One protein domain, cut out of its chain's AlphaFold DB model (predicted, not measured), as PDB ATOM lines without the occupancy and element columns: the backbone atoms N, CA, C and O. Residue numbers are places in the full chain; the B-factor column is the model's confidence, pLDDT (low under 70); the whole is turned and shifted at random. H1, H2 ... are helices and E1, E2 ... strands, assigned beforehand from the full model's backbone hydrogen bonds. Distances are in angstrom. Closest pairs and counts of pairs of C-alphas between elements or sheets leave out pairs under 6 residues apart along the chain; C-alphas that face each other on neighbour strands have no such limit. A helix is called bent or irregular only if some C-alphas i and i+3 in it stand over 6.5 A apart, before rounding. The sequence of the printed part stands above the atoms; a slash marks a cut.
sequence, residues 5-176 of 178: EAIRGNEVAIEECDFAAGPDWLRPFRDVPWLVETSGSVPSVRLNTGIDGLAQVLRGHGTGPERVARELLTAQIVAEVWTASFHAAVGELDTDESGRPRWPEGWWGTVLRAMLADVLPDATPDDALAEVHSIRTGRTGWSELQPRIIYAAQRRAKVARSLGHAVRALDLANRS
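What this domain is: This is residues 5 to 176 of the 178 residues of an uncharacterized protein of Streptomyces sp. (strain SPB78) (UniProt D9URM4). One long helix, H3, runs through the middle, with a small twisted sheet of four strands over one side of it and helices H4 to H7 around its other sides. H7 folds back alongside the first part of H3, H4 and H6 cross its later part, H5 is at its far end, and short H2 sits on the sheet's H3 side. The printed part has 172 residues with seven named helices and four named strands in the order E1 E2 H1 E3 E4 H2 H3 H4 H5 H6 H7; the class is mixed, helices and strands, and the sheet, E1 E2 E4 E3, is mixed. It is only just compact, close to loose, with a radius of gyration of the C-alphas of 18.4 A and spans of 62 by 43 by 28 A.

Where its parts are: Find C-alpha 5 at (7.156, 29.943, 17.589), where E1, residues 5 to 7, begins; E2 is 12 to 17, 16.1 A long. H1 is 24 to 29, only just irregular: C-alphas 25 and 28 are 6.8 A apart. E3 is 34 to 37, E4 is 44 to 48 and H2 is 54 to 59. From C-alpha 65 at (-4.632, 11.810, 8.330), H3 runs 39.2 A to residue 91. H4 is 106 to 119, 20.1 A, and H5 is 125 to 137, 18.4 A. H6, 142 to 156, 20.6 A, is only just irregular: C-alphas 144 and 147 are 6.9 A apart. H7, 159 to 174, 22.6 A, ends at C-alpha 174 at (-7.862, 1.579, 2.670).

How they stand to each other: Look first at H3, the hub, touching five helices. It touches H7 at a shallow tilt of 17 degrees, opposite ways, closest at C-alphas 75 and 159, 5.3 A. With residues 75 to 83 alone it touches H6 at a steep 41 degrees, closest at C-alphas 79 and 153, 4.9 A. With residues 82 to 90 alone it touches H4, about perpendicular at 80 degrees, closest at C-alphas 89 and 108, 4.7 A. H2 and H3 are on the same face of the sheet, two layers, helices on one face; H3's height over the sheet is 9.2 A. Parallel E2 and E4 have N 45 and O 13 at 2.8 A; the antiparallel hairpin E3 and E4 has N 37 and O 44 at 2.8 A. H1 only grazes the sheet. Every O i to N i+4 pair is within hydrogen-bond range in H2, H3 and H5, against 8 of 10 in H4, 8 of 11 in H6, 11 of 12 in H7 and 0 of 2 in H1, where 2 of 3 O i to N i+3 pairs are.

The domain as a whole: The C-alphas farthest apart, of Glu 97 and Ser 176, are 66.4 A apart. The printed part has no cut; the link H3 to H4, residues 92 to 105, is long. Mean pLDDT of the printed part is 91.0; residues 5 to 11 are under 70.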
ATOM      1  N   GLU A   5       7.549  31.074  16.748       40.81
ATOM      2  CA  GLU A   5       7.156  29.943  17.589       40.81
ATOM      3  C   GLU A   5       8.324  28.955  17.683       40.81
ATOM      4  O   GLU A   5       8.945  28.603  16.682       40.81
ATOM      5  N   ALA A   6       8.687  28.571  18.909       35.88
ATOM      6  CA  ALA A   6       9.844  27.723  19.181       35.88
ATOM      7  C   ALA A   6       9.402  26.262  19.333       35.88
ATOM      8  O   ALA A   6       8.760  25.907  20.324       35.88
ATOM      9  N   ILE A   7       9.777  25.392  18.390       41.53
ATOM     10  CA  ILE A   7       9.593  23.942  18.541       41.53
ATOM     11  C   ILE A   7      10.810  23.368  19.276       41.53
ATOM     12  O   ILE A   7      11.953  23.517  18.852       41.53
ATOM     13  N   ARG A   8      10.565  22.735  20.429       33.25
ATOM     14  CA  ARG A   8      11.604  22.311  21.378       33.25
ATOM     15  C   ARG A   8      12.203  20.945  20.999       33.25
ATOM     16  O   ARG A   8      11.493  19.943  20.959       33.25
ATOM     17  N   GLY A   9      13.523  20.908  20.800       37.56
ATOM     18  CA  GLY A   9      14.347  19.689  20.663       37.56
ATOM     19  C   GLY A   9      15.838  19.979  20.417       37.56
ATOM     20  O   GLY A   9      16.708  19.242  20.858       37.56
ATOM     21  N   ASN A  10      16.105  21.106  19.778       49.69
ATOM     22  CA  ASN A  10      17.306  21.941  19.748       49.69
ATOM     23  C   ASN A  10      16.725  23.312  19.366       49.69
ATOM     24  O   ASN A  10      15.700  23.324  18.686       49.69
ATOM     25  N   GLU A  11      17.247  24.439  19.840       67.25
ATOM     26  CA  GLU A  11      16.654  25.753  19.541       67.25
ATOM     27  C   GLU A  11      16.655  26.008  18.024       67.25
ATOM     28  O   GLU A  11      17.635  26.481  17.473       67.25
ATOM     29  N   VAL A  12      15.580  25.629  17.333       81.25
ATOM     30  CA  VAL A  12      15.355  25.922  15.921       81.25
ATOM     31  C   VAL A  12      14.252  26.958  15.889       81.25
ATOM     32  O   VAL A  12      13.143  26.712  16.372       81.25
ATOM     33  N   ALA A  13      14.565  28.136  15.365       87.19
ATOM     34  CA  ALA A  13      13.574  29.192  15.231       87.19
ATOM     35  C   ALA A  13      12.694  28.915  14.009       87.19
ATOM     36  O   ALA A  13      13.213  28.620  12.937       87.19
ATOM     37  N   ILE A  14      11.376  29.025  14.152       89.62
ATOM     38  CA  ILE A  14      10.456  28.943  13.016       89.62
ATOM     39  C   ILE A  14       9.900  30.332  12.745       89.62
ATOM     40  O   ILE A  14       9.379  30.992  13.647       89.62
ATOM     41  N   GLU A  15      10.032  30.771  11.497       91.38
ATOM     42  CA  GLU A  15       9.542  32.062  11.027       91.38
ATOM     43  C   GLU A  15       8.609  31.857   9.837       91.38
ATOM     44  O   GLU A  15       8.960  31.233   8.842       91.38
ATOM     45  N   GLU A  16       7.405  32.404   9.913       92.88
ATOM     46  CA  GLU A  16       6.436  32.317   8.824       92.88
ATOM     47  C   GLU A  16       6.414  33.601   8.008       92.88
ATOM     48  O   GLU A  16       6.288  34.701   8.559       92.88
ATOM     49  N   CYS A  17       6.522  33.461   6.689       93.69
ATOM     50  CA  CYS A  17       6.357  34.570   5.760       93.69
ATOM     51  C   CYS A  17       5.959  34.078   4.368       93.69
ATOM     52  O   CYS A  17       6.300  32.973   3.963       93.69
ATOM     53  N   ASP A  18       5.246  34.916   3.626       95.38
ATOM     54  CA  ASP A  18       4.975  34.682   2.211       95.38
ATOM     55  C   ASP A  18       6.247  35.021   1.430       95.38
ATOM     56  O   ASP A  18       6.755  36.138   1.526       95.38
ATOM     57  N   PHE A  19       6.792  34.065   0.683       96.75
ATOM     58  CA  PHE A  19       8.052  34.273  -0.032       96.75
ATOM     59  C   PHE A  19       7.890  35.128  -1.302       96.75
ATOM     60  O   PHE A  19       8.864  35.718  -1.764       96.75
ATOM     61  N   ALA A  20       6.680  35.238  -1.860       95.75
ATOM     62  CA  ALA A  20       6.387  36.106  -2.998       95.75
ATOM     63  C   ALA A  20       6.150  37.563  -2.563       95.75
ATOM     64  O   ALA A  20       6.615  38.492  -3.230       95.75
ATOM     65  N   ALA A  21       5.457  37.758  -1.437       95.06
ATOM     66  CA  ALA A  21       5.110  39.079  -0.904       95.06
ATOM     67  C   ALA A  21       6.078  39.607   0.177       95.06
ATOM     68  O   ALA A  21       5.986  40.769   0.576       95.06
ATOM     69  N   GLY A  22       6.985  38.764   0.673       90.81
ATOM     70  CA  GLY A  22       7.954  39.081   1.720       90.81
ATOM     71  C   GLY A  22       9.204  39.827   1.227       90.81
ATOM     72  O   GLY A  22       9.192  40.443   0.158       90.81
ATOM     73  N   PRO A  23      10.299  39.797   2.018       92.94
ATOM     74  CA  PRO A  23      11.586  40.387   1.649       92.94
ATOM     75  C   PRO A  23      12.062  39.991   0.244       92.94
ATOM     76  O   PRO A  23      11.974  38.826  -0.137       92.94
ATOM     77  N   ASP A  24      12.642  40.941  -0.495       95.50
ATOM     78  CA  ASP A  24      13.031  40.762  -1.905       95.50
ATOM     79  C   ASP A  24      13.912  39.532  -2.157       95.50
ATOM     80  O   ASP A  24      13.784  38.868  -3.185       95.50
ATOM     81  N   TRP A  25      14.782  39.199  -1.205       94.06
ATOM     82  CA  TRP A  25      15.694  38.068  -1.312       94.06
ATOM     83  C   TRP A  25      14.998  36.701  -1.214       94.06
ATOM     84  O   TRP A  25      15.580  35.708  -1.645       94.06
ATOM     85  N   LEU A  26      13.763  36.637  -0.697       95.50
ATOM     86  CA  LEU A  26      12.958  35.411  -0.649       95.50
ATOM     87  C   LEU A  26      12.225  35.120  -1.963       95.50
ATOM     88  O   LEU A  26      11.883  33.970  -2.227       95.50
ATOM     89  N   ARG A  27      12.036  36.119  -2.834       95.81
ATOM     90  CA  ARG A  27      11.293  35.962  -4.099       95.81
ATOM     91  C   ARG A  27      11.824  34.872  -5.042       95.81
ATOM     92  O   ARG A  27      10.998  34.232  -5.705       95.81
ATOM     93  N   PRO A  28      13.147  34.615  -5.144       96.69
ATOM     94  CA  PRO A  28      13.668  33.484  -5.915       96.69
ATOM     95  C   PRO A  28      13.200  32.119  -5.394       96.69
ATOM     96  O   PRO A  28      13.174  31.160  -6.155       96.69
ATOM     97  N   PHE A  29      12.804  32.039  -4.123       96.31
ATOM     98  CA  PHE A  29      12.404  30.816  -3.432       96.31
ATOM     99  C   PHE A  29      10.882  30.660  -3.312       96.31
ATOM    100  O   PHE A  29      10.420  29.741  -2.649       96.31
ATOM    101  N   ARG A  30      10.077  31.519  -3.951       95.94
ATOM    102  CA  ARG A  30       8.607  31.541  -3.793       95.94
ATOM    103  C   ARG A  30       7.888  30.204  -4.029       95.94
ATOM    104  O   ARG A  30       6.792  30.021  -3.513       95.94
ATOM    105  N   ASP A  31       8.511  29.297  -4.778       95.12
ATOM    106  CA  ASP A  31       7.947  28.003  -5.166       95.12
ATOM    107  C   ASP A  31       8.374  26.848  -4.229       95.12
ATOM    108  O   ASP A  31       7.999  25.699  -4.461       95.12
ATOM    109  N   VAL A  32       9.154  27.118  -3.168       96.38
ATOM    110  CA  VAL A  32       9.525  26.108  -2.157       96.38
ATOM    111  C   VAL A  32       8.713  26.265  -0.863       96.38
ATOM    112  O   VAL A  32       8.343  27.385  -0.500       96.38
ATOM    113  N   PRO A  33       8.424  25.165  -0.140       95.88
ATOM    114  CA  PRO A  33       7.572  25.198   1.051       95.88
ATOM    115  C   PRO A  33       8.267  25.755   2.292       95.88
ATOM    116  O   PRO A  33       7.618  26.328   3.168       95.88
ATOM    117  N   TRP A  34       9.583  25.609   2.374       96.62
ATOM    118  CA  TRP A  34      10.381  26.164   3.453       96.62
ATOM    119  C   TRP A  34      11.827  26.376   3.016       96.62
ATOM    120  O   TRP A  34      12.271  25.854   1.994       96.62
ATOM    121  N   LEU A  35      12.564  27.134   3.822       96.31
ATOM    122  CA  LEU A  35      14.010  27.296   3.732       96.31
ATOM    123  C   LEU A  35      14.633  27.034   5.094       96.31
ATOM    124  O   LEU A  35      14.070  27.423   6.115       96.31
ATOM    125  N   VAL A  36      15.810  26.418   5.097       96.31
ATOM    126  CA  VAL A  36      16.642  26.304   6.295       96.31
ATOM    127  C   VAL A  36      17.746  27.349   6.228       96.31
ATOM    128  O   VAL A  36      18.490  27.407   5.251       96.31
ATOM    129  N   GLU A  37      17.877  28.144   7.282       93.62
ATOM    130  CA  GLU A  37      18.938  29.134   7.442       93.62
ATOM    131  C   GLU A  37      19.847  28.756   8.605       93.62
ATOM    132  O   GLU A  37      19.399  28.368   9.681       93.62
ATOM    133  N   THR A  38      21.151  28.881   8.385       94.44
ATOM    134  CA  THR A  38      22.190  28.476   9.344       94.44
ATOM    135  C   THR A  38      23.195  29.588   9.634       94.44
ATOM    136  O   THR A  38      24.169  29.363  10.341       94.44
ATOM    137  N   SER A  39      22.961  30.793   9.109       87.19
ATOM    138  CA  SER A  39      23.806  31.973   9.327       87.19
ATOM    139  C   SER A  39      23.490  32.727  10.624       87.19
ATOM    140  O   SER A  39      24.219  33.644  10.996       87.19
ATOM    141  N   GLY A  40      22.389  32.386  11.300       85.69
ATOM    142  CA  GLY A  40      21.962  33.019  12.546       85.69
ATOM    143  C   GLY A  40      22.647  32.459  13.795       85.69
ATOM    144  O   GLY A  40      23.419  31.502  13.752       85.69
ATOM    145  N   SER A  41      22.293  33.023  14.954       85.38
ATOM    146  CA  SER A  41      22.745  32.527  16.266       85.38
ATOM    147  C   SER A  41      22.231  31.124  16.592       85.38
ATOM    148  O   SER A  41      22.773  30.471  17.475       85.38
ATOM    149  N   VAL A  42      21.182  30.684  15.896       90.19
ATOM    150  CA  VAL A  42      20.644  29.325  15.883       90.19
ATOM    151  C   VAL A  42      20.139  29.004  14.472       90.19
ATOM    152  O   VAL A  42      19.792  29.940  13.741       90.19
ATOM    153  N   PRO A  43      20.055  27.722  14.074       92.75
ATOM    154  CA  PRO A  43      19.392  27.347  12.836       92.75
ATOM    155  C   PRO A  43      17.930  27.791  12.862       92.75
ATOM    156  O   PRO A  43      17.259  27.713  13.895       92.75
ATOM    157  N   SER A  44      17.414  28.232  11.725       94.12
ATOM    158  CA  SER A  44      16.011  28.592  11.591       94.12
ATOM    159  C   SER A  44      15.383  27.961  10.359       94.12
ATOM    160  O   SER A  44      16.057  27.597   9.396       94.12
ATOM    161  N   VAL A  45      14.068  27.795  10.420       95.50
ATOM    162  CA  VAL A  45      13.239  27.364   9.306       95.50
ATOM    163  C   VAL A  45      12.294  28.499   8.976       95.50
ATOM    164  O   VAL A  45      11.488  28.908   9.814       95.50
ATOM    165  N   ARG A  46      12.361  28.988   7.743       95.31
ATOM    166  CA  ARG A  46      11.333  29.875   7.211       95.31
ATOM    167  C   ARG A  46      10.282  29.049   6.505       95.31
ATOM    168  O   ARG A  46      10.616  28.335   5.570       95.31
ATOM    169  N   LEU A  47       9.035  29.137   6.947       95.62
ATOM    170  CA  LEU A  47       7.899  28.470   6.318       95.62
ATOM    171  C   LEU A  47       7.211  29.440   5.356       95.62
ATOM    172  O   LEU A  47       6.879  30.566   5.743       95.62
ATOM    173  N   ASN A  48       6.987  28.990   4.124       96.56
ATOM    174  CA  ASN A  48       6.354  29.786   3.085       96.56
ATOM    175  C   ASN A  48       4.830  29.785   3.256       96.56
ATOM    176  O   ASN A  48       4.157  28.811   2.915       96.56
ATOM    177  N   THR A  49       4.267  30.887   3.751       95.00
ATOM    178  CA  THR A  49       2.808  31.020   3.914       95.00
ATOM    179  C   THR A  49       2.072  31.262   2.598       95.00
ATOM    180  O   THR A  49       0.847  31.273   2.605       95.00
ATOM    181  N   GLY A  50       2.792  31.460   1.487       94.06
ATOM    182  CA  GLY A  50       2.212  31.506   0.144       94.06
ATOM    183  C   GLY A  50       1.805  30.126  -0.391       94.06
ATOM    184  O   GLY A  50       1.132  30.053  -1.413       94.06
ATOM    185  N   ILE A  51       2.192  29.034   0.287       94.25
ATOM    186  CA  ILE A  51       1.693  27.687  -0.014       94.25
ATOM    187  C   ILE A  51       0.464  27.400   0.844       94.25
ATOM    188  O   ILE A  51       0.562  27.209   2.062       94.25
ATOM    189  N   ASP A  52      -0.685  27.322   0.180       91.56
ATOM    190  CA  ASP A  52      -1.973  27.049   0.809       91.56
ATOM    191  C   ASP A  52      -1.936  25.769   1.656       91.56
ATOM    192  O   ASP A  52      -1.481  24.708   1.224       91.56
ATOM    193  N   GLY A  53      -2.441  25.851   2.888       88.50
ATOM    194  CA  GLY A  53      -2.596  24.694   3.772       88.50
ATOM    195  C   GLY A  53      -1.356  24.322   4.590       88.50
ATOM    196  O   GLY A  53      -1.496  23.666   5.623       88.50
ATOM    197  N   LEU A  54      -0.145  24.730   4.189       89.69
ATOM    198  CA  LEU A  54       1.097  24.229   4.793       89.69
ATOM    199  C   LEU A  54       1.230  24.601   6.277       89.69
ATOM    200  O   LEU A  54       1.418  23.731   7.131       89.69
ATOM    201  N   ALA A  55       1.107  25.893   6.593       87.19
ATOM    202  CA  ALA A  55       1.208  26.371   7.970       87.19
ATOM    203  C   ALA A  55       0.080  25.801   8.844       87.19
ATOM    204  O   ALA A  55       0.307  25.472  10.009       87.19
ATOM    205  N   GLN A  56      -1.127  25.626   8.284       87.75
ATOM    206  CA  GLN A  56      -2.243  25.023   9.013       87.75
ATOM    207  C   GLN A  56      -1.971  23.553   9.344       87.75
ATOM    208  O   GLN A  56      -2.198  23.153  10.479       87.75
ATOM    209  N   VAL A  57      -1.430  22.764   8.410       89.69
ATOM    210  CA  VAL A  57      -1.075  21.357   8.665       89.69
ATOM    211  C   VAL A  57       0.009  21.243   9.740       89.69
ATOM    212  O   VAL A  57      -0.102  20.406  10.637       89.69
ATOM    213  N   LEU A  58       1.046  22.086   9.684       89.12
ATOM    214  CA  LEU A  58       2.155  22.047  10.645       89.12
ATOM    215  C   LEU A  58       1.741  22.481  12.058       89.12
ATOM    216  O   LEU A  58       2.189  21.876  13.032       89.12
ATOM    217  N   ARG A  59       0.863  23.483  12.176       84.38
ATOM    218  CA  ARG A  59       0.323  23.963  13.464       84.38
ATOM    219  C   ARG A  59      -0.858  23.155  13.976       84.38
ATOM    220  O   ARG A  59      -1.200  23.239  15.152       84.38
ATOM    221  N   GLY A  60      -1.515  22.428  13.082       81.00
ATOM    222  CA  GLY A  60      -2.762  21.749  13.360       81.00
ATOM    223  C   GLY A  60      -2.649  20.799  14.546       81.00
ATOM    224  O   GLY A  60      -1.601  20.214  14.829       81.00
ATOM    225  N   HIS A  61      -3.766  20.618  15.240       77.56
ATOM    226  CA  HIS A  61      -3.930  19.585  16.263       77.56
ATOM    227  C   HIS A  61      -4.866  18.471  15.786       77.56
ATOM    228  O   HIS A  61      -5.315  17.662  16.599       77.56
ATOM    229  N   GLY A  62      -5.156  18.416  14.478       75.62
ATOM    230  CA  GLY A  62      -6.052  17.424  13.908       75.62
ATOM    231  C   GLY A  62      -5.602  15.993  14.178       75.62
ATOM    232  O   GLY A  62      -4.432  15.710  14.477       75.62
ATOM    233  N   THR A  63      -6.567  15.083  14.090       78.25
ATOM    234  CA  THR A  63      -6.400  13.646  14.312       78.25
ATOM    235  C   THR A  63      -6.357  12.895  12.978       78.25
ATOM    236  O   THR A  63      -6.617  13.454  11.915       78.25
ATOM    237  N   GLY A  64      -5.977  11.615  13.015       84.75
ATOM    238  CA  GLY A  64      -5.994  10.767  11.820       84.75
ATOM    239  C   GLY A  64      -5.027  11.250  10.719       84.75
ATOM    240  O   GLY A  64      -3.840  11.421  11.022       84.75
ATOM    241  N   PRO A  65      -5.489  11.449   9.466       85.25
ATOM    242  CA  PRO A  65      -4.632  11.810   8.330       85.25
ATOM    243  C   PRO A  65      -3.826  13.102   8.520       85.25
ATOM    244  O   PRO A  65      -2.650  13.144   8.169       85.25
ATOM    245  N   GLU A  66      -4.414  14.135   9.131       86.50
ATOM    246  CA  GLU A  66      -3.735  15.424   9.344       86.50
ATOM    247  C   GLU A  66      -2.542  15.279  10.298       86.50
ATOM    248  O   GLU A  66      -1.455  15.793  10.032       86.50
ATOM    249  N   ARG A  67      -2.708  14.501  11.380       90.19
ATOM    250  CA  ARG A  67      -1.609  14.185  12.307       90.19
ATOM    251  C   ARG A  67      -0.461  13.493  11.582       90.19
ATOM    252  O   ARG A  67       0.695  13.822  11.817       90.19
ATOM    253  N   VAL A  68      -0.785  12.528  10.728       91.69
ATOM    254  CA  VAL A  68       0.202  11.749   9.975       91.69
ATOM    255  C   VAL A  68       0.965  12.629   8.986       91.69
ATOM    256  O   VAL A  68       2.192  12.560   8.939       91.69
ATOM    257  N   ALA A  69       0.262  13.488   8.242       91.12
ATOM    258  CA  ALA A  69       0.887  14.445   7.334       91.12
ATOM    259  C   ALA A  69       1.825  15.399   8.091       91.12
ATOM    260  O   ALA A  69       2.982  15.562   7.704       91.12
ATOM    261  N   ARG A  70       1.369  15.948   9.225       92.94
ATOM    262  CA  ARG A  70       2.181  16.790  10.114       92.94
ATOM    263  C   ARG A  70       3.427  16.065  10.621       92.94
ATOM    264  O   ARG A  70       4.517  16.623  10.550       92.94
ATOM    265  N   GLU A  71       3.292  14.835  11.120       93.44
ATOM    266  CA  GLU A  71       4.418  14.015  11.593       93.44
ATOM    267  C   GLU A  71       5.465  13.778  10.493       93.44
ATOM    268  O   GLU A  71       6.666  13.869  10.763       93.44
ATOM    269  N   LEU A  72       5.030  13.496   9.260       93.94
ATOM    270  CA  LEU A  72       5.933  13.246   8.136       93.94
ATOM    271  C   LEU A  72       6.637  14.526   7.666       93.94
ATOM    272  O   LEU A  72       7.859  14.526   7.530       93.94
ATOM    273  N   LEU A  73       5.891  15.620   7.483       94.38
ATOM    274  CA  LEU A  73       6.451  16.921   7.097       94.38
ATOM    275  C   LEU A  73       7.430  17.442   8.150       94.38
ATOM    276  O   LEU A  73       8.514  17.908   7.812       94.38
ATOM    277  N   THR A  74       7.093  17.294   9.432       94.56
ATOM    278  CA  THR A  74       7.978  17.696  10.532       94.56
ATOM    279  C   THR A  74       9.274  16.892  10.505       94.56
ATOM    280  O   THR A  74      10.352  17.464  10.636       94.56
ATOM    281  N   ALA A  75       9.201  15.572  10.303       95.75
ATOM    282  CA  ALA A  75      10.397  14.740  10.192       95.75
ATOM    283  C   ALA A  75      11.262  15.129   8.983       95.75
ATOM    284  O   ALA A  75      12.484  15.161   9.101       95.75
ATOM    285  N   GLN A  76      10.649  15.468   7.848       95.88
ATOM    286  CA  GLN A  76      11.380  15.932   6.670       95.88
ATOM    287  C   GLN A  76      12.101  17.262   6.932       95.88
ATOM    288  O   GLN A  76      13.311  17.345   6.732       95.88
ATOM    289  N   ILE A  77      11.395  18.265   7.464       96.44
ATOM    290  CA  ILE A  77      11.976  19.567   7.829       96.44
ATOM    291  C   ILE A  77      13.132  19.380   8.814       96.44
ATOM    292  O   ILE A  77      14.213  19.928   8.624       96.44
ATOM    293  N   VAL A  78      12.939  18.568   9.857       96.06
ATOM    294  CA  VAL A  78      13.980  18.318  10.861       96.06
ATOM    295  C   VAL A  78      15.195  17.626  10.239       96.06
ATOM    296  O   VAL A  78      16.320  17.964  10.601       96.06
ATOM    297  N   ALA A  79      15.008  16.696   9.296       97.56
ATOM    298  CA  ALA A  79      16.123  16.064   8.590       97.56
ATOM    299  C   ALA A  79      16.926  17.094   7.781       97.56
ATOM    300  O   ALA A  79      18.150  17.133   7.885       97.56
ATOM    301  N   GLU A  80      16.247  17.974   7.046       97.56
ATOM    302  CA  GLU A  80      16.896  19.046   6.285       97.56
ATOM    303  C   GLU A  80      17.630  20.038   7.194       97.56
ATOM    304  O   GLU A  80      18.761  20.422   6.893       97.56
ATOM    305  N   VAL A  81      17.047  20.379   8.352       97.25
ATOM    306  CA  VAL A  81      17.714  21.199   9.373       97.25
ATOM    307  C   VAL A  81      18.997  20.535   9.851       97.25
ATOM    308  O   VAL A  81      20.030  21.201   9.885       97.25
ATOM    309  N   TRP A  82      18.975  19.240  10.178       97.50
ATOM    310  CA  TRP A  82      20.180  18.510  10.586       97.50
ATOM    311  C   TRP A  82      21.254  18.513   9.499       97.50
ATOM    312  O   TRP A  82      22.416  18.788   9.798       97.50
ATOM    313  N   THR A  83      20.880  18.252   8.245       98.00
ATOM    314  CA  THR A  83      21.818  18.245   7.117       98.00
ATOM    315  C   THR A  83      22.448  19.619   6.892       98.00
ATOM    316  O   THR A  83      23.674  19.732   6.864       98.00
ATOM    317  N   ALA A  84      21.637  20.674   6.774       97.62
ATOM    318  CA  ALA A  84      22.133  22.028   6.539       97.62
ATOM    319  C   ALA A  84      22.982  22.531   7.717       97.62
ATOM    320  O   ALA A  84      24.062  23.088   7.514       97.62
ATOM    321  N   SER A  85      22.531  22.276   8.948       97.19
ATOM    322  CA  SER A  85      23.245  22.652  10.170       97.19
ATOM    323  C   SER A  85      24.596  21.950  10.273       97.19
ATOM    324  O   SER A  85      25.577  22.577  10.659       97.19
ATOM    325  N   PHE A  86      24.674  20.670   9.901       97.44
ATOM    326  CA  PHE A  86      25.937  19.935   9.892       97.44
ATOM    327  C   PHE A  86      26.911  20.510   8.862       97.44
ATOM    328  O   PHE A  86      28.066  20.768   9.188       97.44
ATOM    329  N   HIS A  87      26.443  20.775   7.640       96.88
ATOM    330  CA  HIS A  87      27.273  21.388   6.603       96.88
ATOM    331  C   HIS A  87      27.793  22.772   7.003       96.88
ATOM    332  O   HIS A  87      28.961  23.074   6.751       96.88
ATOM    333  N   ALA A  88      26.951  23.586   7.643       95.94
ATOM    334  CA  ALA A  88      27.350  24.881   8.180       95.94
ATOM    335  C   ALA A  88      28.384  24.724   9.304       95.94
ATOM    336  O   ALA A  88      29.455  25.309   9.228       95.94
ATOM    337  N   ALA A  89      28.121  23.859  10.287       95.81
ATOM    338  CA  ALA A  89      29.025  23.641  11.414       95.81
ATOM    339  C   ALA A  89      30.408  23.122  10.986       95.81
ATOM    340  O   ALA A  89      31.405  23.523  11.570       95.81
ATOM    341  N   VAL A  90      30.484  22.262   9.963       95.81
ATOM    342  CA  VAL A  90      31.767  21.822   9.385       95.81
ATOM    343  C   VAL A  90      32.465  22.960   8.627       95.81
ATOM    344  O   VAL A  90      33.691  23.029   8.615       95.81
ATOM    345  N   GLY A  91      31.699  23.833   7.965       92.56
ATOM    346  CA  GLY A  91      32.228  24.977   7.219       92.56
ATOM    347  C   GLY A  91      32.859  26.056   8.100       92.56
ATOM    348  O   GLY A  91      33.817  26.680   7.664       92.56
ATOM    349  N   GLU A  92      32.359  26.216   9.325       90.62
ATOM    350  CA  GLU A  92      32.812  27.207  10.313       90.62
ATOM    351  C   GLU A  92      33.847  26.638  11.308       90.62
ATOM    352  O   GLU A  92      34.033  27.170  12.400       90.62
ATOM    353  N   LEU A  93      34.498  25.511  10.984       94.88
ATOM    354  CA  LEU A  93      35.524  24.939  11.857       94.88
ATOM    355  C   LEU A  93      36.810  25.765  11.829       94.88
ATOM    356  O   LEU A  93      37.551  25.741  10.847       94.88
ATOM    357  N   ASP A  94      37.111  26.388  12.964       93.69
ATOM    358  CA  ASP A  94      38.403  27.009  13.224       93.69
ATOM    359  C   ASP A  94      39.468  25.975  13.593       93.69
ATOM    360  O   ASP A  94      39.205  24.973  14.268       93.69
ATOM    361  N   THR A  95      40.712  26.264  13.218       95.56
ATOM    362  CA  THR A  95      41.881  25.464  13.595       95.56
ATOM    363  C   THR A  95      42.713  26.144  14.675       95.56
ATOM    364  O   THR A  95      42.688  27.366  14.845       95.56
ATOM    365  N   ASP A  96      43.462  25.352  15.436       93.81
ATOM    366  CA  ASP A  96      44.530  25.838  16.305       93.81
ATOM    367  C   ASP A  96      45.818  26.179  15.541       93.81
ATOM    368  O   ASP A  96      45.892  26.072  14.315       93.81
ATOM    369  N   GLU A  97      46.840  26.619  16.277       92.75
ATOM    370  CA  GLU A  97      48.159  26.968  15.730       92.75
ATOM    371  C   GLU A  97      48.870  25.774  15.073       92.75
ATOM    372  O   GLU A  97      49.776  25.958  14.263       92.75
ATOM    373  N   SER A  98      48.455  24.547  15.400       90.31
ATOM    374  CA  SER A  98      48.957  23.307  14.802       90.31
ATOM    375  C   SER A  98      48.115  22.842  13.609       90.31
ATOM    376  O   SER A  98      48.369  21.765  13.070       90.31
ATOM    377  N   GLY A  99      47.106  23.619  13.200       90.75
ATOM    378  CA  GLY A  99      46.187  23.266  12.119       90.75
ATOM    379  C   GLY A  99      45.162  22.194  12.498       90.75
ATOM    380  O   GLY A  99      44.526  21.631  11.609       90.75
ATOM    381  N   ARG A 100      44.986  21.879  13.789       93.75
ATOM    382  CA  ARG A 100      43.973  20.912  14.238       93.75
ATOM    383  C   ARG A 100      42.629  21.613  14.430       93.75
ATOM    384  O   ARG A 100      42.607  22.675  15.055       93.75
ATOM    385  N   PRO A 101      41.509  21.058  13.933       96.50
ATOM    386  CA  PRO A 101      40.206  21.676  14.126       96.50
ATOM    387  C   PRO A 101      39.809  21.653  15.600       96.50
ATOM    388  O   PRO A 101      40.014  20.663  16.306       96.50
ATOM    389  N   ARG A 102      39.218  22.755  16.057       96.69
ATOM    390  CA  ARG A 102      38.685  22.895  17.410       96.69
ATOM    391  C   ARG A 102      37.187  22.655  17.405       96.69
ATOM    392  O   ARG A 102      36.485  23.030  16.470       96.69
ATOM    393  N   TRP A 103      36.687  22.048  18.477       95.88
ATOM    394  CA  TRP A 103      35.249  21.939  18.674       95.88
ATOM    395  C   TRP A 103      34.635  23.333  18.799       95.88
ATOM    396  O   TRP A 103      35.016  24.064  19.715       95.88
ATOM    397  N   PRO A 104      33.662  23.689  17.947       93.44
ATOM    398  CA  PRO A 104      32.987  24.963  18.079       93.44
ATOM    399  C   PRO A 104      32.059  24.944  19.296       93.44
ATOM    400  O   PRO A 104      31.578  23.893  19.748       93.44
ATOM    401  N   GLU A 105      31.795  26.130  19.827       90.94
ATOM    402  CA  GLU A 105      30.818  26.330  20.891       90.94
ATOM    403  C   GLU A 105      29.383  26.401  20.331       90.94
ATOM    404  O   GLU A 105      29.140  26.313  19.124       90.94
ATOM    405  N   GLY A 106      28.401  26.510  21.228       90.38
ATOM    406  CA  GLY A 106      27.001  26.708  20.859       90.38
ATOM    407  C   GLY A 106      26.369  25.540  20.091       90.38
ATOM    408  O   GLY A 106      26.630  24.353  20.341       90.38
ATOM    409  N   TRP A 107      25.474  25.884  19.163       92.56
ATOM    410  CA  TRP A 107      24.705  24.896  18.411       92.56
ATOM    411  C   TRP A 107      25.568  24.138  17.397       92.56
ATOM    412  O   TRP A 107      25.327  22.948  17.196       92.56
ATOM    413  N   TRP A 108      26.601  24.766  16.820       94.06
ATOM    414  CA  TRP A 108      27.520  24.106  15.886       94.06
ATOM    415  C   TRP A 108      28.178  22.885  16.532       94.06
ATOM    416  O   TRP A 108      28.102  21.778  15.996       94.06
ATOM    417  N   GLY A 109      28.743  23.051  17.732       94.62
ATOM    418  CA  GLY A 109      29.383  21.951  18.457       94.62
ATOM    419  C   GLY A 109      28.399  20.852  18.841       94.62
ATOM    420  O   GLY A 109      28.716  19.665  18.759       94.62
ATOM    421  N   THR A 110      27.182  21.239  19.228       94.00
ATOM    422  CA  THR A 110      26.094  20.294  19.521       94.00
ATOM    423  C   THR A 110      25.728  19.468  18.289       94.00
ATOM    424  O   THR A 110      25.591  18.248  18.387       94.00
ATOM    425  N   VAL A 111      25.612  20.110  17.124       96.25
ATOM    426  CA  VAL A 111      25.279  19.433  15.869       96.25
ATOM    427  C   VAL A 111      26.382  18.470  15.446       96.25
ATOM    428  O   VAL A 111      26.087  17.316  15.137       96.25
ATOM    429  N   LEU A 112      27.645  18.902  15.492       97.38
ATOM    430  CA  LEU A 112      28.784  18.055  15.139       97.38
ATOM    431  C   LEU A 112      28.887  16.836  16.059       97.38
ATOM    432  O   LEU A 112      28.978  15.719  15.562       97.38
ATOM    433  N   ARG A 113      28.783  17.012  17.383       95.62
ATOM    434  CA  ARG A 113      28.811  15.888  18.338       95.62
ATOM    435  C   ARG A 113      27.680  14.893  18.095       95.62
ATOM    436  O   ARG A 113      27.883  13.687  18.199       95.62
ATOM    437  N   ALA A 114      26.486  15.389  17.770       95.56
ATOM    438  CA  ALA A 114      25.339  14.534  17.498       95.56
ATOM    439  C   ALA A 114      25.482  13.767  16.174       95.56
ATOM    440  O   ALA A 114      25.097  12.602  16.097       95.56
ATOM    441  N   MET A 115      26.011  14.401  15.133       97.88
ATOM    442  CA  MET A 115      26.061  13.816  13.794       97.88
ATOM    443  C   MET A 115      27.307  12.957  13.568       97.88
ATOM    444  O   MET A 115      27.197  11.895  12.965       97.88
ATOM    445  N   LEU A 116      28.481  13.360  14.068       97.88
ATOM    446  CA  LEU A 116      29.745  12.674  13.771       97.88
ATOM    447  C   LEU A 116      29.767  11.220  14.240       97.88
ATOM    448  O   LEU A 116      30.291  10.379  13.522       97.88
ATOM    449  N   ALA A 117      29.112  10.896  15.357       95.25
ATOM    450  CA  ALA A 117      28.991   9.515  15.830       95.25
ATOM    451  C   ALA A 117      28.261   8.584  14.838       95.25
ATOM    452  O   ALA A 117      28.471   7.376  14.851       95.25
ATOM    453  N   ASP A 118      27.388   9.138  13.992       96.94
ATOM    454  CA  ASP A 118      26.680   8.397  12.944       96.94
ATOM    455  C   ASP A 118      27.398   8.488  11.584       96.94
ATOM    456  O   ASP A 118      27.287   7.578  10.763       96.94
ATOM    457  N   VAL A 119      28.125   9.585  11.333       97.44
ATOM    458  CA  VAL A 119      28.842   9.827  10.069       97.44
ATOM    459  C   VAL A 119      30.180   9.083  10.013       97.44
ATOM    460  O   VAL A 119      30.543   8.570   8.956       97.44
ATOM    461  N   LEU A 120      30.894   8.996  11.135       96.81
ATOM    462  CA  LEU A 120      32.187   8.324  11.293       96.81
ATOM    463  C   LEU A 120      32.143   7.452  12.564       96.81
ATOM    464  O   LEU A 120      32.740   7.805  13.578       96.81
ATOM    465  N   PRO A 121      31.397   6.331  12.544       95.44
ATOM    466  CA  PRO A 121      31.101   5.552  13.752       95.44
ATOM    467  C   PRO A 121      32.319   4.854  14.370       95.44
ATOM    468  O   PRO A 121      32.293   4.532  15.556       95.44
ATOM    469  N   ASP A 122      33.369   4.624  13.581       95.69
ATOM    470  CA  ASP A 122      34.576   3.906  14.008       95.69
ATOM    471  C   ASP A 122      35.678   4.845  14.535       95.69
ATOM    472  O   ASP A 122      36.739   4.385  14.953       95.69
ATOM    473  N   ALA A 123      35.436   6.160  14.522       96.00
ATOM    474  CA  ALA A 123      36.378   7.179  14.970       96.00
ATOM    475  C   ALA A 123      36.012   7.713  16.362       96.00
ATOM    476  O   ALA A 123      34.839   7.786  16.748       96.00
ATOM    477  N   THR A 124      37.021   8.139  17.127       96.75
ATOM    478  CA  THR A 124      36.767   8.934  18.336       96.75
ATOM    479  C   THR A 124      36.191  10.301  17.943       96.75
ATOM    480  O   THR A 124      36.365  10.721  16.799       96.75
ATOM    481  N   PRO A 125      35.515  11.039  18.844       96.12
ATOM    482  CA  PRO A 125      34.969  12.349  18.495       96.12
ATOM    483  C   PRO A 125      36.008  13.310  17.898       96.12
ATOM    484  O   PRO A 125      35.721  13.965  16.897       96.12
ATOM    485  N   ASP A 126      37.206  13.379  18.482       95.94
ATOM    486  CA  ASP A 126      38.267  14.280  18.018       95.94
ATOM    487  C   ASP A 126      38.848  13.828  16.673       95.94
ATOM    488  O   ASP A 126      39.057  14.657  15.786       95.94
ATOM    489  N   ASP A 127      39.029  12.517  16.479       97.00
ATOM    490  CA  ASP A 127      39.477  11.963  15.196       97.00
ATOM    491  C   ASP A 127      38.429  12.187  14.101       97.00
ATOM    492  O   ASP A 127      38.771  12.595  12.994       97.00
ATOM    493  N   ALA A 128      37.144  12.007  14.418       97.50
ATOM    494  CA  ALA A 128      36.039  12.262  13.500       97.50
ATOM    495  C   ALA A 128      35.969  13.743  13.095       97.50
ATOM    496  O   ALA A 128      35.699  14.061  11.934       97.50
ATOM    497  N   LEU A 129      36.228  14.659  14.036       97.50
ATOM    498  CA  LEU A 129      36.302  16.093  13.760       97.50
ATOM    499  C   LEU A 129      37.494  16.427  12.847       97.50
ATOM    500  O   LEU A 129      37.346  17.183  11.884       97.50
ATOM    501  N   ALA A 130      38.665  15.848  13.122       96.00
ATOM    502  CA  ALA A 130      39.859  16.003  12.295       96.00
ATOM    503  C   ALA A 130      39.650  15.461  10.875       96.00
ATOM    504  O   ALA A 130      39.980  16.132   9.893       96.00
ATOM    505  N   GLU A 131      39.053  14.279  10.757       95.62
ATOM    506  CA  GLU A 131      38.779  13.622   9.485       95.62
ATOM    507  C   GLU A 131      37.768  14.411   8.647       95.62
ATOM    508  O   GLU A 131      38.040  14.702   7.480       95.62
ATOM    509  N   VAL A 132      36.640  14.841   9.228       96.12
ATOM    510  CA  VAL A 132      35.639  15.616   8.476       96.12
ATOM    511  C   VAL A 132      36.198  16.963   8.007       96.12
ATOM    512  O   VAL A 132      35.915  17.383   6.882       96.12
ATOM    513  N   HIS A 133      37.030  17.621   8.823       95.31
ATOM    514  CA  HIS A 133      37.699  18.868   8.449       95.31
ATOM    515  C   HIS A 133      38.709  18.650   7.312       95.31
ATOM    516  O   HIS A 133      38.728  19.412   6.342       95.31
ATOM    517  N   SER A 134      39.500  17.576   7.386       93.31
ATOM    518  CA  SER A 134      40.448  17.183   6.336       93.31
ATOM    519  C   SER A 134      39.738  16.898   5.008       93.31
ATOM    520  O   SER A 134      40.114  17.436   3.968       93.31
ATOM    521  N   ILE A 135      38.640  16.136   5.032       93.62
ATOM    522  CA  ILE A 135      37.845  15.830   3.833       93.62
ATOM    523  C   ILE A 135      37.209  17.101   3.248       93.62
ATOM    524  O   ILE A 135      37.150  17.258   2.029       93.62
ATOM    525  N   ARG A 136      36.741  18.022   4.099       90.56
ATOM    526  CA  ARG A 136      36.116  19.283   3.673       90.56
ATOM    527  C   ARG A 136      37.099  20.252   3.019       90.56
ATOM    528  O   ARG A 136      36.707  20.968   2.097       90.56
ATOM    529  N   THR A 137      38.322  20.333   3.540       90.94
ATOM    530  CA  THR A 137      39.385  21.226   3.041       90.94
ATOM    531  C   THR A 137      40.199  20.589   1.913       90.94
ATOM    532  O   THR A 137      40.824  21.293   1.117       90.94
ATOM    533  N   GLY A 138      40.156  19.261   1.802       87.31
ATOM    534  CA  GLY A 138      40.712  18.495   0.698       87.31
ATOM    535  C   GLY A 138      39.954  18.675  -0.623       87.31
ATOM    536  O   GLY A 138      38.889  19.281  -0.709       87.31
ATOM    537  N   ARG A 139      40.521  18.122  -1.702       72.69
ATOM    538  CA  ARG A 139      39.942  18.206  -3.059       72.69
ATOM    539  C   ARG A 139      38.922  17.101  -3.367       72.69
ATOM    540  O   ARG A 139      38.259  17.176  -4.397       72.69
ATOM    541  N   THR A 140      38.836  16.064  -2.534       78.50
ATOM    542  CA  THR A 140      38.080  14.825  -2.794       78.50
ATOM    543  C   THR A 140      37.507  14.246  -1.499       78.50
ATOM    544  O   THR A 140      38.025  14.524  -0.422       78.50
ATOM    545  N   GLY A 141      36.466  13.415  -1.600       85.00
ATOM    546  CA  GLY A 141      35.920  12.637  -0.475       85.00
ATOM    547  C   GLY A 141      34.658  13.217   0.174       85.00
ATOM    548  O   GLY A 141      33.882  12.475   0.768       85.00
ATOM    549  N   TRP A 142      34.363  14.513   0.004       92.00
ATOM    550  CA  TRP A 142      33.151  15.107   0.596       92.00
ATOM    551  C   TRP A 142      31.854  14.453   0.099       92.00
ATOM    552  O   TRP A 142      30.922  14.229   0.871       92.00
ATOM    553  N   SER A 143      31.806  14.098  -1.188       91.38
ATOM    554  CA  SER A 143      30.680  13.377  -1.792       91.38
ATOM    555  C   SER A 143      30.483  11.976  -1.210       91.38
ATOM    556  O   SER A 143      29.355  11.500  -1.148       91.38
ATOM    557  N   GLU A 144      31.555  11.323  -0.758       91.19
ATOM    558  CA  GLU A 144      31.508   9.971  -0.186       91.19
ATOM    559  C   GLU A 144      30.900   9.971   1.222       91.19
ATOM    560  O   GLU A 144      30.287   8.986   1.634       91.19
ATOM    561  N   LEU A 145      30.989  11.098   1.938       94.31
ATOM    562  CA  LEU A 145      30.327  11.276   3.230       94.31
ATOM    563  C   LEU A 145      28.830  11.580   3.106       94.31
ATOM    564  O   LEU A 145      28.092  11.352   4.066       94.31
ATOM    565  N   GLN A 146      28.351  12.054   1.950       95.06
ATOM    566  CA  GLN A 146      26.959  12.495   1.788       95.06
ATOM    567  C   GLN A 146      25.923  11.427   2.182       95.06
ATOM    568  O   GLN A 146      25.026  11.757   2.960       95.06
ATOM    569  N   PRO A 147      26.038  10.146   1.772       97.00
ATOM    570  CA  PRO A 147      25.097   9.115   2.209       97.00
ATOM    571  C   PRO A 147      25.054   8.945   3.734       97.00
ATOM    572  O   PRO A 147      23.977   8.766   4.302       97.00
ATOM    573  N   ARG A 148      26.207   9.048   4.413       97.31
ATOM    574  CA  ARG A 148      26.291   8.929   5.876       97.31
ATOM    575  C   ARG A 148      25.725  10.157   6.587       97.31
ATOM    576  O   ARG A 148      25.035  10.007   7.590       97.31
ATOM    577  N   ILE A 149      25.948  11.353   6.042       97.88
ATOM    578  CA  ILE A 149      25.356  12.603   6.543       97.88
ATOM    579  C   ILE A 149      23.829  12.551   6.430       97.88
ATOM    580  O   ILE A 149      23.129  12.844   7.399       97.88
ATOM    581  N   ILE A 150      23.303  12.127   5.276       97.94
ATOM    582  CA  ILE A 150      21.858  11.968   5.057       97.94
ATOM    583  C   ILE A 150      21.288  10.926   6.025       97.94
ATOM    584  O   ILE A 150      20.282  11.191   6.683       97.94
ATOM    585  N   TYR A 151      21.948   9.773   6.174       98.06
ATOM    586  CA  TYR A 151      21.550   8.740   7.133       98.06
ATOM    587  C   TYR A 151      21.485   9.278   8.571       98.06
ATOM    588  O   TYR A 151      20.465   9.111   9.245       98.06
ATOM    589  N   ALA A 152      22.538   9.959   9.033       98.19
ATOM    590  CA  ALA A 152      22.605  10.543  10.367       98.19
ATOM    591  C   ALA A 152      21.459  11.544  10.596       98.19
ATOM    592  O   ALA A 152      20.725  11.443  11.582       98.19
ATOM    593  N   ALA A 153      21.227  12.449   9.642       98.00
ATOM    594  CA  ALA A 153      20.155  13.439   9.713       98.00
ATOM    595  C   ALA A 153      18.765  12.783   9.769       98.00
ATOM    596  O   ALA A 153      17.957  13.096  10.649       98.00
ATOM    597  N   GLN A 154      18.495  11.811   8.893       97.94
ATOM    598  CA  GLN A 154      17.231  11.069   8.872       97.94
ATOM    599  C   GLN A 154      17.000  10.272  10.161       97.94
ATOM    600  O   GLN A 154      15.873  10.224  10.671       97.94
ATOM    601  N   ARG A 155      18.059   9.673  10.722       96.88
ATOM    602  CA  ARG A 155      18.013   8.969  12.010       96.88
ATOM    603  C   ARG A 155      17.634   9.927  13.138       96.88
ATOM    604  O   ARG A 155      16.740   9.608  13.928       96.88
ATOM    605  N   ARG A 156      18.259  11.107  13.197       95.50
ATOM    606  CA  ARG A 156      17.970  12.148  14.202       95.50
ATOM    607  C   ARG A 156      16.550  12.691  14.077       95.50
ATOM    608  O   ARG A 156      15.868  12.865  15.087       95.50
ATOM    609  N   ALA A 157      16.078  12.860  12.849       96.06
ATOM    610  CA  ALA A 157      14.728  13.308  12.543       96.06
ATOM    611  C   ALA A 157      13.652  12.212  12.662       96.06
ATOM    612  O   ALA A 157      12.463  12.498  12.535       96.06
ATOM    613  N   LYS A 158      14.042  10.958  12.937       96.44
ATOM    614  CA  LYS A 158      13.142   9.797  13.051       96.44
ATOM    615  C   LYS A 158      12.287   9.567  11.793       96.44
ATOM    616  O   LYS A 158      11.188   9.025  11.904       96.44
ATOM    617  N   VAL A 159      12.808   9.894  10.605       96.25
ATOM    618  CA  VAL A 159      12.075   9.811   9.323       96.25
ATOM    619  C   VAL A 159      11.469   8.425   9.103       96.25
ATOM    620  O   VAL A 159      10.276   8.310   8.838       96.25
ATOM    621  N   ALA A 160      12.248   7.358   9.310       95.12
ATOM    622  CA  ALA A 160      11.765   5.985   9.147       95.12
ATOM    623  C   ALA A 160      10.583   5.646  10.078       95.12
ATOM    624  O   ALA A 160       9.664   4.925   9.689       95.12
ATOM    625  N   ARG A 161      10.568   6.192  11.304       94.44
ATOM    626  CA  ARG A 161       9.460   5.999  12.250       94.44
ATOM    627  C   ARG A 161       8.209   6.729  11.773       94.44
ATOM    628  O   ARG A 161       7.146   6.113  11.750       94.44
ATOM    629  N   SER A 162       8.339   7.997  11.385       94.81
ATOM    630  CA  SER A 162       7.222   8.797  10.869       94.81
ATOM    631  C   SER A 162       6.637   8.187   9.594       94.81
ATOM    632  O   SER A 162       5.422   8.057   9.476       94.81
ATOM    633  N   LEU A 163       7.484   7.694   8.684       94.75
ATOM    634  CA  LEU A 163       7.034   6.977   7.490       94.75
ATOM    635  C   LEU A 163       6.299   5.677   7.847       94.75
ATOM    636  O   LEU A 163       5.223   5.413   7.320       94.75
ATOM    637  N   GLY A 164       6.818   4.889   8.793       94.31
ATOM    638  CA  GLY A 164       6.141   3.678   9.268       94.31
ATOM    639  C   GLY A 164       4.811   3.949   9.987       94.31
ATOM    640  O   GLY A 164       3.937   3.082  10.023       94.31
ATOM    641  N   HIS A 165       4.628   5.131  10.581       93.12
ATOM    642  CA  HIS A 165       3.322   5.577  11.081       93.12
ATOM    643  C   HIS A 165       2.380   5.907   9.922       93.12
ATOM    644  O   HIS A 165       1.230   5.471   9.936       93.12
ATOM    645  N   ALA A 166       2.882   6.617   8.910       92.25
ATOM    646  CA  ALA A 166       2.101   7.014   7.748       92.25
ATOM    647  C   ALA A 166       1.604   5.826   6.923       92.25
ATOM    648  O   ALA A 166       0.410   5.734   6.658       92.25
ATOM    649  N   VAL A 167       2.484   4.873   6.605       93.69
ATOM    650  CA  VAL A 167       2.121   3.648   5.871       93.69
ATOM    651  C   VAL A 167       1.019   2.881   6.604       93.69
ATOM    652  O   VAL A 167      -0.006   2.561   6.013       93.69
ATOM    653  N   ARG A 168       1.161   2.676   7.922       91.31
ATOM    654  CA  ARG A 168       0.134   1.989   8.723       91.31
ATOM    655  C   ARG A 168      -1.203   2.727   8.744       91.31
ATOM    656  O   ARG A 168      -2.247   2.084   8.775       91.31
ATOM    657  N   ALA A 169      -1.184   4.057   8.758       90.12
ATOM    658  CA  ALA A 169      -2.406   4.852   8.723       90.12
ATOM    659  C   ALA A 169      -3.123   4.748   7.367       90.12
ATOM    660  O   ALA A 169      -4.344   4.616   7.346       90.12
ATOM    661  N   LEU A 170      -2.372   4.752   6.261       89.00
ATOM    662  CA  LEU A 170      -2.916   4.545   4.916       89.00
ATOM    663  C   LEU A 170      -3.506   3.138   4.759       89.00
ATOM    664  O   LEU A 170      -4.624   2.995   4.273       89.00
ATOM    665  N   ASP A 171      -2.812   2.110   5.254       89.50
ATOM    666  CA  ASP A 171      -3.316   0.732   5.234       89.50
ATOM    667  C   ASP A 171      -4.640   0.584   5.998       89.50
ATOM    668  O   ASP A 171      -5.526  -0.158   5.578       89.50
ATOM    669  N   LEU A 172      -4.788   1.280   7.130       87.56
ATOM    670  CA  LEU A 172      -6.025   1.281   7.915       87.56
ATOM    671  C   LEU A 172      -7.165   2.005   7.191       87.56
ATOM    672  O   LEU A 172      -8.295   1.515   7.213       87.56
ATOM    673  N   ALA A 173      -6.877   3.135   6.542       86.00
ATOM    674  CA  ALA A 173      -7.865   3.881   5.766       86.00
ATOM    675  C   ALA A 173      -8.394   3.045   4.589       86.00
ATOM    676  O   ALA A 173      -9.602   2.865   4.476       86.00
ATOM    677  N   ASN A 174      -7.500   2.421   3.817       84.25
ATOM    678  CA  ASN A 174      -7.862   1.579   2.670       84.25
ATOM    679  C   ASN A 174      -8.697   0.347   3.058       84.25
ATOM    680  O   ASN A 174      -9.488  -0.143   2.265       84.25
ATOM    681  N   ARG A 175      -8.526  -0.181   4.277       83.81
ATOM    682  CA  ARG A 175      -9.331  -1.308   4.792       83.81
ATOM    683  C   ARG A 175     -10.709  -0.892   5.308       83.81
ATOM    684  O   ARG A 175     -11.519  -1.764   5.605       83.81
ATOM    685  N   SER A 176     -10.928   0.406   5.496       76.62
ATOM    686  CA  SER A 176     -12.162   0.968   6.050       76.62
ATOM    687  C   SER A 176     -13.093   1.523   4.963       76.62
ATOM    688  O   SER A 176     -14.210   1.926   5.282       76.62
TER     689      SER A 176